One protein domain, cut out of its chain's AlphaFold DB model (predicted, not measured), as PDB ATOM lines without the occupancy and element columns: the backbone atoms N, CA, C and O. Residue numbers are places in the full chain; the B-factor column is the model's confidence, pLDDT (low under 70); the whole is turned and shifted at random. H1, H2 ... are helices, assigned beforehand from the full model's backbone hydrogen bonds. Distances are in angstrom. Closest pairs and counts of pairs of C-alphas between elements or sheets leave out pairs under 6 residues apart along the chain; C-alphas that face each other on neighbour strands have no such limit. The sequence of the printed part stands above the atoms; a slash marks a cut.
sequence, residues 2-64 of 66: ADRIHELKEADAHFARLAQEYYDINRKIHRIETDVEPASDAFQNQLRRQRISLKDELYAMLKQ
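What this domain is: This is residues 2 to 64 of the 66 residues of an uncharacterized protein of Hyphomonas beringensis (UniProt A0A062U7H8). A long helical hairpin: the two long helices H3 and H2 lie side by side and run opposite ways, joined at one end by residues 34 to 40. At the open end of the hairpin the short helix H1 turns off from the beginning of H2 at a corner and lies crosswise near the last residues of H3. The printed part has 63 residues with three named helices, in the order H1, H2, H3 along the chain, and no named strand; the class is all helix. The whole is loose, with a radius of gyration of the C-alphas of 13.3 A, and its outline is a rod with spans of 37 by 18 by 17 A.

Where its parts are: H3, the longest helix, holds residues 41 to 63 and measures 32.9 A from first to last C-alpha. It begins with C-alpha 41 at (55.950, 111.167, 42.192) and ends with C-alpha 63 at (72.517, 102.338, 15.154). H2 holds residues 13 to 33 and measures 30.2 A from first to last C-alpha. H1 holds residues 2 to 11, begins with C-alpha 2 at (78.284, 94.462, 24.360) and measures 14.4 A from first to last C-alpha.

How they stand to each other: H3 and H2 form a helical hairpin and touch, with 18 pairs of C-alphas within 8 A. Their closest C-alphas are those of Leu 54 and Tyr 22, 6.0 A apart, and their centres are 9.1 A apart. They run opposite ways at a shallow tilt of 33 degrees, only just short of steep. H1 and H2 touch only at the corner by their link, and H2 does so with residues 15 to 19 alone. The closest C-alphas of the two are those of Lys 9 and Ala 16, 4.5 A apart. H1 and H2 run opposite ways at a steep tilt of 56 degrees. H1 and H3 are close but not clearly touching; their closest C-alphas, those of Ile 5 and Leu 62, are 7.4 A apart. The lines of H1 and H3 stand about perpendicular, at 88 degrees. In H1, H2 and H3 every O i to N i+4 pair is within hydrogen-bond range.

The domain as a whole: The two C-alphas farthest apart are those of Pro 38 and Gln 64, at 38.1 A. The C-alphas of the first and last printed residues, Ala 2 and Gln 64, are 15.7 A apart. The printed part runs from residue 2 to residue 64 with no cut. The link from H1 to H2 is tight, with one residue between them, and the link from H2 to H3 is short, with 7 residues; no link is long. The mean pLDDT of the printed part is 92.8, and no printed residue is under 70.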
ATOM      1  N   ALA A   2      77.419  94.027  23.261       76.69
ATOM      2  CA  ALA A   2      78.284  94.462  24.360       76.69
ATOM      3  C   ALA A   2      79.621  95.048  23.863       76.69
ATOM      4  O   ALA A   2      80.019  96.104  24.340       76.69
ATOM      5  N   ASP A   3      80.227  94.442  22.838       82.00
ATOM      6  CA  ASP A   3      81.509  94.898  22.274       82.00
ATOM      7  C   ASP A   3      81.408  96.308  21.676       82.00
ATOM      8  O   ASP A   3      82.180  97.190  22.023       82.00
ATOM      9  N   ARG A   4      80.354  96.578  20.898       83.00
ATOM     10  CA  ARG A   4      80.115  97.899  20.292       83.00
ATOM     11  C   ARG A   4      79.846  99.004  21.320       83.00
ATOM     12  O   ARG A   4      80.195 100.155  21.098       83.00
ATOM     13  N   ILE A   5      79.214  98.667  22.448       86.19
ATOM     14  CA  ILE A   5      79.033  99.612  23.562       86.19
ATOM     15  C   ILE A   5      80.385  99.929  24.205       86.19
ATOM     16  O   ILE A   5      80.615 101.071  24.597       86.19
ATOM     17  N   HIS A   6      81.259  98.930  24.338       88.19
ATOM     18  CA  HIS A   6      82.592  99.121  24.891       88.19
ATOM     19  C   HIS A   6      83.460  99.979  23.963       88.19
ATOM     20  O   HIS A   6      83.992 100.987  24.415       88.19
ATOM     21  N   GLU A   7      83.483  99.669  22.666       89.06
ATOM     22  CA  GLU A   7      84.182 100.449  21.637       89.06
ATOM     23  C   GLU A   7      83.727 101.914  21.614       89.06
ATOM     24  O   GLU A   7      84.552 102.821  21.682       89.06
ATOM     25  N   LEU A   8      82.412 102.172  21.592       88.31
ATOM     26  CA  LEU A   8      81.886 103.541  21.610       88.31
ATOM     27  C   LEU A   8      82.188 104.270  22.922       88.31
ATOM     28  O   LEU A   8      82.399 105.476  22.911       88.31
ATOM     29  N   LYS A   9      82.244 103.567  24.058       88.75
ATOM     30  CA  LYS A   9      82.649 104.177  25.333       88.75
ATOM     31  C   LYS A   9      84.109 104.623  25.345       88.75
ATOM     32  O   LYS A   9      84.425 105.570  26.057       88.75
ATOM     33  N   GLU A  10      84.982 103.936  24.619       92.38
ATOM     34  CA  GLU A  10      86.401 104.293  24.533       92.38
ATOM     35  C   GLU A  10      86.668 105.338  23.444       92.38
ATOM     36  O   GLU A  10      87.494 106.228  23.637       92.38
ATOM     37  N   ALA A  11      85.953 105.252  22.320       90.06
ATOM     38  CA  ALA A  11      86.181 106.089  21.148       90.06
ATOM     39  C   ALA A  11      85.365 107.396  21.134       90.06
ATOM     40  O   ALA A  11      85.786 108.363  20.499       90.06
ATOM     41  N   ASP A  12      84.217 107.448  21.817       93.19
ATOM     42  CA  ASP A  12      83.297 108.587  21.800       93.19
ATOM     43  C   ASP A  12      83.011 109.097  23.227       93.19
ATOM     44  O   ASP A  12      82.273 108.502  24.018       93.19
ATOM     45  N   ALA A  13      83.589 110.258  23.554       93.94
ATOM     46  CA  ALA A  13      83.412 110.908  24.850       93.94
ATOM     47  C   ALA A  13      81.958 111.344  25.119       93.94
ATOM     48  O   ALA A  13      81.533 111.378  26.278       93.94
ATOM     49  N   HIS A  14      81.185 111.660  24.073       92.94
ATOM     50  CA  HIS A  14      79.758 111.973  24.194       92.94
ATOM     51  C   HIS A  14      78.979 110.714  24.560       92.94
ATOM     52  O   HIS A  14      78.243 110.710  25.549       92.94
ATOM     53  N   PHE A  15      79.228 109.607  23.855       94.31
ATOM     54  CA  PHE A  15      78.620 108.317  24.181       94.31
ATOM     55  C   PHE A  15      78.960 107.873  25.609       94.31
ATOM     56  O   PHE A  15      78.076 107.457  26.363       94.31
ATOM     57  N   ALA A  16      80.225 108.004  26.017       94.88
ATOM     58  CA  ALA A  16      80.670 107.670  27.365       94.88
ATOM     59  C   ALA A  16      79.918 108.474  28.437       94.88
ATOM     60  O   ALA A  16      79.444 107.899  29.423       94.88
ATOM     61  N   ARG A  17      79.751 109.786  28.221       96.06
ATOM     62  CA  ARG A  17      79.007 110.668  29.127       96.06
ATOM     63  C   ARG A  17      77.536 110.268  29.225       96.06
ATOM     64  O   ARG A  17      77.036 110.096  30.335       96.06
ATOM     65  N   LEU A  18      76.860 110.078  28.094       96.00
ATOM     66  CA  LEU A  18      75.450 109.675  28.062       96.00
ATOM     67  C   LEU A  18      75.225 108.314  28.725       96.00
ATOM     68  O   LEU A  18      74.255 108.120  29.457       96.00
ATOM     69  N   ALA A  19      76.134 107.364  28.497       94.94
ATOM     70  CA  ALA A  19      76.048 106.034  29.079       94.94
ATOM     71  C   ALA A  19      76.231 106.072  30.603       94.94
ATOM     72  O   ALA A  19      75.569 105.314  31.317       94.94
ATOM     73  N   GLN A  20      77.104 106.952  31.100       95.94
ATOM     74  CA  GLN A  20      77.273 107.187  32.531       95.94
ATOM     75  C   GLN A  20      76.026 107.845  33.137       95.94
ATOM     76  O   GLN A  20      75.501 107.355  34.132       95.94
ATOM     77  N   GLU A  21      75.487 108.882  32.495       96.44
ATOM     78  CA  GLU A  21      74.272 109.562  32.956       96.44
ATOM     79  C   GLU A  21      73.068 108.607  33.008       96.44
ATOM     80  O   GLU A  21      72.326 108.562  33.992       96.44
ATOM     81  N   TYR A  22      72.917 107.756  31.991       96.62
ATOM     82  CA  TYR A  22      71.889 106.717  31.958       96.62
ATOM     83  C   TYR A  22      72.037 105.711  33.110       96.62
ATOM     84  O   TYR A  22      71.036 105.280  33.697       96.62
ATOM     85  N   TYR A  23      73.274 105.325  33.439       96.19
ATOM     86  CA  TYR A  23      73.559 104.440  34.567       96.19
ATOM     87  C   TYR A  23      73.175 105.095  35.900       96.19
ATOM     88  O   TYR A  23      72.480 104.479  36.716       96.19
ATOM     89  N   ASP A  24      73.546 106.359  36.093       96.94
ATOM     90  CA  ASP A  24      73.277 107.098  37.325       96.94
ATOM     91  C   ASP A  24      71.774 107.317  37.542       96.94
ATOM     92  O   ASP A  24      71.261 107.070  38.640       96.94
ATOM     93  N   ILE A  25      71.034 107.680  36.488       96.38
ATOM     94  CA  ILE A  25      69.572 107.828  36.549       96.38
ATOM     95  C   ILE A  25      68.892 106.494  36.859       96.38
ATOM     96  O   ILE A  25      67.995 106.453  37.703       96.38
ATOM     97  N   ASN A  26      69.316 105.388  36.241       95.88
ATOM     98  CA  ASN A  26      68.762 104.070  36.570       95.88
ATOM     99  C   ASN A  26      68.992 103.699  38.031       95.88
ATOM    100  O   ASN A  26      68.075 103.219  38.698       95.88
ATOM    101  N   ARG A  27      70.196 103.957  38.542       96.44
ATOM    102  CA  ARG A  27      70.523 103.700  39.943       96.44
ATOM    103  C   ARG A  27      69.671 104.551  40.881       96.44
ATOM    104  O   ARG A  27      69.198 104.040  41.894       96.44
ATOM    105  N   LYS A  28      69.440 105.822  40.543       95.75
ATOM    106  CA  LYS A  28      68.565 106.714  41.312       95.75
ATOM    107  C   LYS A  28      67.117 106.226  41.303       95.75
ATOM    108  O   LYS A  28      66.520 106.127  42.368       95.75
ATOM    109  N   ILE A  29      66.575 105.865  40.137       94.31
ATOM    110  CA  ILE A  29      65.219 105.304  40.016       94.31
ATOM    111  C   ILE A  29      65.092 104.039  40.865       94.31
ATOM    112  O   ILE A  29      64.159 103.941  41.650       94.31
ATOM    113  N   HIS A  30      66.058 103.120  40.783       94.94
ATOM    114  CA  HIS A  30      66.027 101.884  41.560       94.94
ATOM    115  C   HIS A  30      66.022 102.141  43.074       94.94
ATOM    116  O   HIS A  30      65.283 101.490  43.807       94.94
ATOM    117  N   ARG A  31      66.802 103.117  43.557       95.00
ATOM    118  CA  ARG A  31      66.801 103.515  44.975       95.00
ATOM    119  C   ARG A  31      65.465 104.092  45.428       95.00
ATOM    120  O   ARG A  31      65.066 103.857  46.561       95.00
ATOM    121  N   ILE A  32      64.787 104.833  44.556       94.81
ATOM    122  CA  ILE A  32      63.458 105.360  44.862       94.81
ATOM    123  C   ILE A  32      62.417 104.230  44.855       94.81
ATOM    124  O   ILE A  32      61.610 104.136  45.769       94.81
ATOM    125  N   GLU A  33      62.462 103.332  43.867       90.75
ATOM    126  CA  GLU A  33      61.530 102.199  43.743       90.75
ATOM    127  C   GLU A  33      61.693 101.157  44.862       90.75
ATOM    128  O   GLU A  33      60.748 100.440  45.176       90.75
ATOM    129  N   THR A  34      62.877 101.083  45.473       94.25
ATOM    130  CA  THR A  34      63.168 100.232  46.641       94.25
ATOM    131  C   THR A  34      62.983 100.955  47.978       94.25
ATOM    132  O   THR A  34      63.361 100.414  49.014       94.25
ATOM    133  N   ASP A  35      62.417 102.166  47.956       89.00
ATOM    134  CA  ASP A  35      62.145 103.016  49.125       89.00
ATOM    135  C   ASP A  35      63.393 103.351  49.973       89.00
ATOM    136  O   ASP A  35      63.312 103.755  51.131       89.00
ATOM    137  N   VAL A  36      64.584 103.208  49.379       93.00
ATOM    138  CA  VAL A  36      65.872 103.575  49.992       93.00
ATOM    139  C   VAL A  36      66.041 105.094  50.005       93.00
ATOM    140  O   VAL A  36      66.579 105.660  50.953       93.00
ATOM    141  N   GLU A  37      65.590 105.761  48.943       88.94
ATOM    142  CA  GLU A  37      65.555 107.219  48.841       88.94
ATOM    143  C   GLU A  37      64.153 107.652  48.395       88.94
ATOM    144  O   GLU A  37      63.928 107.820  47.194       88.94
ATOM    145  N   PRO A  38      63.204 107.831  49.332       86.69
ATOM    146  CA  PRO A  38      61.854 108.258  48.999       86.69
ATOM    147  C   PRO A  38      61.893 109.588  48.250       86.69
ATOM    148  O   PRO A  38      62.571 110.537  48.653       86.69
ATOM    149  N   ALA A  39      61.156 109.672  47.150       92.75
ATOM    150  CA  ALA A  39      61.038 110.893  46.374       92.75
ATOM    151  C   ALA A  39      59.611 111.076  45.874       92.75
ATOM    152  O   ALA A  39      58.881 110.104  45.681       92.75
ATOM    153  N   SER A  40      59.237 112.330  45.629       93.75
ATOM    154  CA  SER A  40      57.913 112.664  45.115       93.75
ATOM    155  C   SER A  40      57.650 112.017  43.754       93.75
ATOM    156  O   SER A  40      58.556 111.872  42.926       93.75
ATOM    157  N   ASP A  41      56.384 111.715  43.481       90.50
ATOM    158  CA  ASP A  41      55.950 111.167  42.192       90.50
ATOM    159  C   ASP A  41      56.361 112.064  41.018       90.50
ATOM    160  O   ASP A  41      56.738 111.583  39.949       90.50
ATOM    161  N   ALA A  42      56.336 113.386  41.212       95.19
ATOM    162  CA  ALA A  42      56.785 114.349  40.210       95.19
ATOM    163  C   ALA A  42      58.267 114.143  39.850       95.19
ATOM    164  O   ALA A  42      58.617 114.090  38.668       95.19
ATOM    165  N   PHE A  43      59.125 113.958  40.856       93.75
ATOM    166  CA  PHE A  43      60.550 113.718  40.651       93.75
ATOM    167  C   PHE A  43      60.816 112.346  40.019       93.75
ATOM    168  O   PHE A  43      61.596 112.240  39.073       93.75
ATOM    169  N   GLN A  44      60.112 111.299  40.460       93.25
ATOM    170  CA  GLN A  44      60.193 109.971  39.838       93.25
ATOM    171  C   GLN A  44      59.811 110.008  38.354       93.25
ATOM    172  O   GLN A  44      60.495 109.425  37.507       93.25
ATOM    173  N   ASN A  45      58.741 110.728  38.017       94.81
ATOM    174  CA  ASN A  45      58.295 110.891  36.638       94.81
ATOM    175  C   ASN A  45      59.308 111.668  35.789       94.81
ATOM    176  O   ASN A  45      59.535 111.304  34.633       94.81
ATOM    177  N   GLN A  46      59.951 112.694  36.350       96.44
ATOM    178  CA  GLN A  46      61.036 113.408  35.678       96.44
ATOM    179  C   GLN A  46      62.207 112.468  35.356       96.44
ATOM    180  O   GLN A  46      62.639 112.409  34.205       96.44
ATOM    181  N   LEU A  47      62.667 111.678  36.331       96.19
ATOM    182  CA  LEU A  47      63.757 110.719  36.129       96.19
ATOM    183  C   LEU A  47      63.406 109.661  35.079       96.19
ATOM    184  O   LEU A  47      64.223 109.342  34.215       96.19
ATOM    185  N   ARG A  48      62.175 109.136  35.097       94.81
ATOM    186  CA  ARG A  48      61.710 108.161  34.098       94.81
ATOM    187  C   ARG A  48      61.722 108.738  32.683       94.81
ATOM    188  O   ARG A  48      62.132 108.036  31.759       94.81
ATOM    189  N   ARG A  49      61.320 110.003  32.508       96.88
ATOM    190  CA  ARG A  49      61.393 110.702  31.212       96.88
ATOM    191  C   ARG A  49      62.837 110.883  30.750       96.88
ATOM    192  O   ARG A  49      63.138 110.561  29.606       96.88
ATOM    193  N   GLN A  50      63.728 111.318  31.642       96.38
ATOM    194  CA  GLN A  50      65.156 111.458  31.336       96.38
ATOM    195  C   GLN A  50      65.781 110.116  30.935       96.38
ATOM    196  O   GLN A  50      66.457 110.035  29.914       96.38
ATOM    197  N   ARG A  51      65.473 109.031  31.660       97.06
ATOM    198  CA  ARG A  51      65.932 107.676  31.319       97.06
ATOM    199  C   ARG A  51      65.525 107.264  29.905       97.06
ATOM    200  O   ARG A  51      66.329 106.663  29.200       97.06
ATOM    201  N   ILE A  52      64.276 107.530  29.513       97.12
ATOM    202  CA  ILE A  52      63.781 107.192  28.170       97.12
ATOM    203  C   ILE A  52      64.552 107.990  27.116       97.12
ATOM    204  O   ILE A  52      65.088 107.380  26.200       97.12
ATOM    205  N   SER A  53      64.693 109.304  27.307       96.31
ATOM    206  CA  SER A  53      65.446 110.170  26.392       96.31
ATOM    207  C   SER A  53      66.887 109.691  26.192       96.31
ATOM    208  O   SER A  53      67.330 109.535  25.061       96.31
ATOM    209  N   LEU A  54      67.600 109.391  27.283       95.94
ATOM    210  CA  LEU A  54      68.984 108.913  27.217       95.94
ATOM    211  C   LEU A  54      69.089 107.547  26.538       95.94
ATOM    212  O   LEU A  54      70.006 107.310  25.759       95.94
ATOM    213  N   LYS A  55      68.147 106.639  26.814       95.44
ATOM    214  CA  LYS A  55      68.102 105.331  26.152       95.44
ATOM    215  C   LYS A  55      67.923 105.492  24.643       95.44
ATOM    216  O   LYS A  55      68.583 104.786  23.886       95.44
ATOM    217  N   ASP A  56      67.037 106.389  24.225       95.69
ATOM    218  CA  ASP A  56      66.750 106.624  22.812       95.69
ATOM    219  C   ASP A  56      67.961 107.253  22.100       95.69
ATOM    220  O   ASP A  56      68.318 106.807  21.010       95.69
ATOM    221  N   GLU A  57      68.660 108.195  22.743       94.25
ATOM    222  CA  GLU A  57      69.894 108.801  22.218       94.25
ATOM    223  C   GLU A  57      71.037 107.779  22.106       94.25
ATOM    224  O   GLU A  57      71.620 107.610  21.033       94.25
ATOM    225  N   LEU A  58      71.294 107.004  23.165       93.56
ATOM    226  CA  LEU A  58      72.290 105.925  23.153       93.56
ATOM    227  C   LEU A  58      71.993 104.889  22.066       93.56
ATOM    228  O   LEU A  58      72.896 104.399  21.387       93.56
ATOM    229  N   TYR A  59      70.719 104.544  21.884       93.69
ATOM    230  CA  TYR A  59      70.302 103.587  20.869       93.69
ATOM    231  C   TYR A  59      70.436 104.142  19.447       93.69
ATOM    232  O   TYR A  59      70.791 103.390  18.536       93.69
ATOM    233  N   ALA A  60      70.198 105.440  19.246       92.75
ATOM    234  CA  ALA A  60      70.450 106.107  17.974       92.75
ATOM    235  C   ALA A  60      71.944 106.063  17.614       92.75
ATOM    236  O   ALA A  60      72.281 105.651  16.504       92.75
ATOM    237  N   MET A  61      72.832 106.368  18.566       90.31
ATOM    238  CA  MET A  61      74.287 106.291  18.370       90.31
ATOM    239  C   MET A  61      74.757 104.859  18.074       90.31
ATOM    240  O   MET A  61      75.560 104.634  17.175       90.31
ATOM    241  N   LEU A  62      74.186 103.853  18.747       89.12
ATOM    242  CA  LEU A  62      74.481 102.439  18.469       89.12
ATOM    243  C   LEU A  62      74.033 101.979  17.075       89.12
ATOM    244  O   LEU A  62      74.545 100.982  16.562       89.12
ATOM    245  N   LYS A  63      73.048 102.655  16.482       88.44
ATOM    246  CA  LYS A  63      72.517 102.338  15.154       88.44
ATOM    247  C   LYS A  63      73.202 103.092  14.026       88.44
ATOM    248  O   LYS A  63      73.102 102.636  12.887       88.44
ATOM    249  N   GLN A  64      73.874 104.201  14.312       81.19
ATOM    250  CA  GLN A  64      74.627 104.926  13.296       81.19
ATOM    251  C   GLN A  64      75.765 104.041  12.767       81.19
ATOM    252  O   GLN A  64      76.491 103.454  13.572       81.19
TER     253      GLN A  64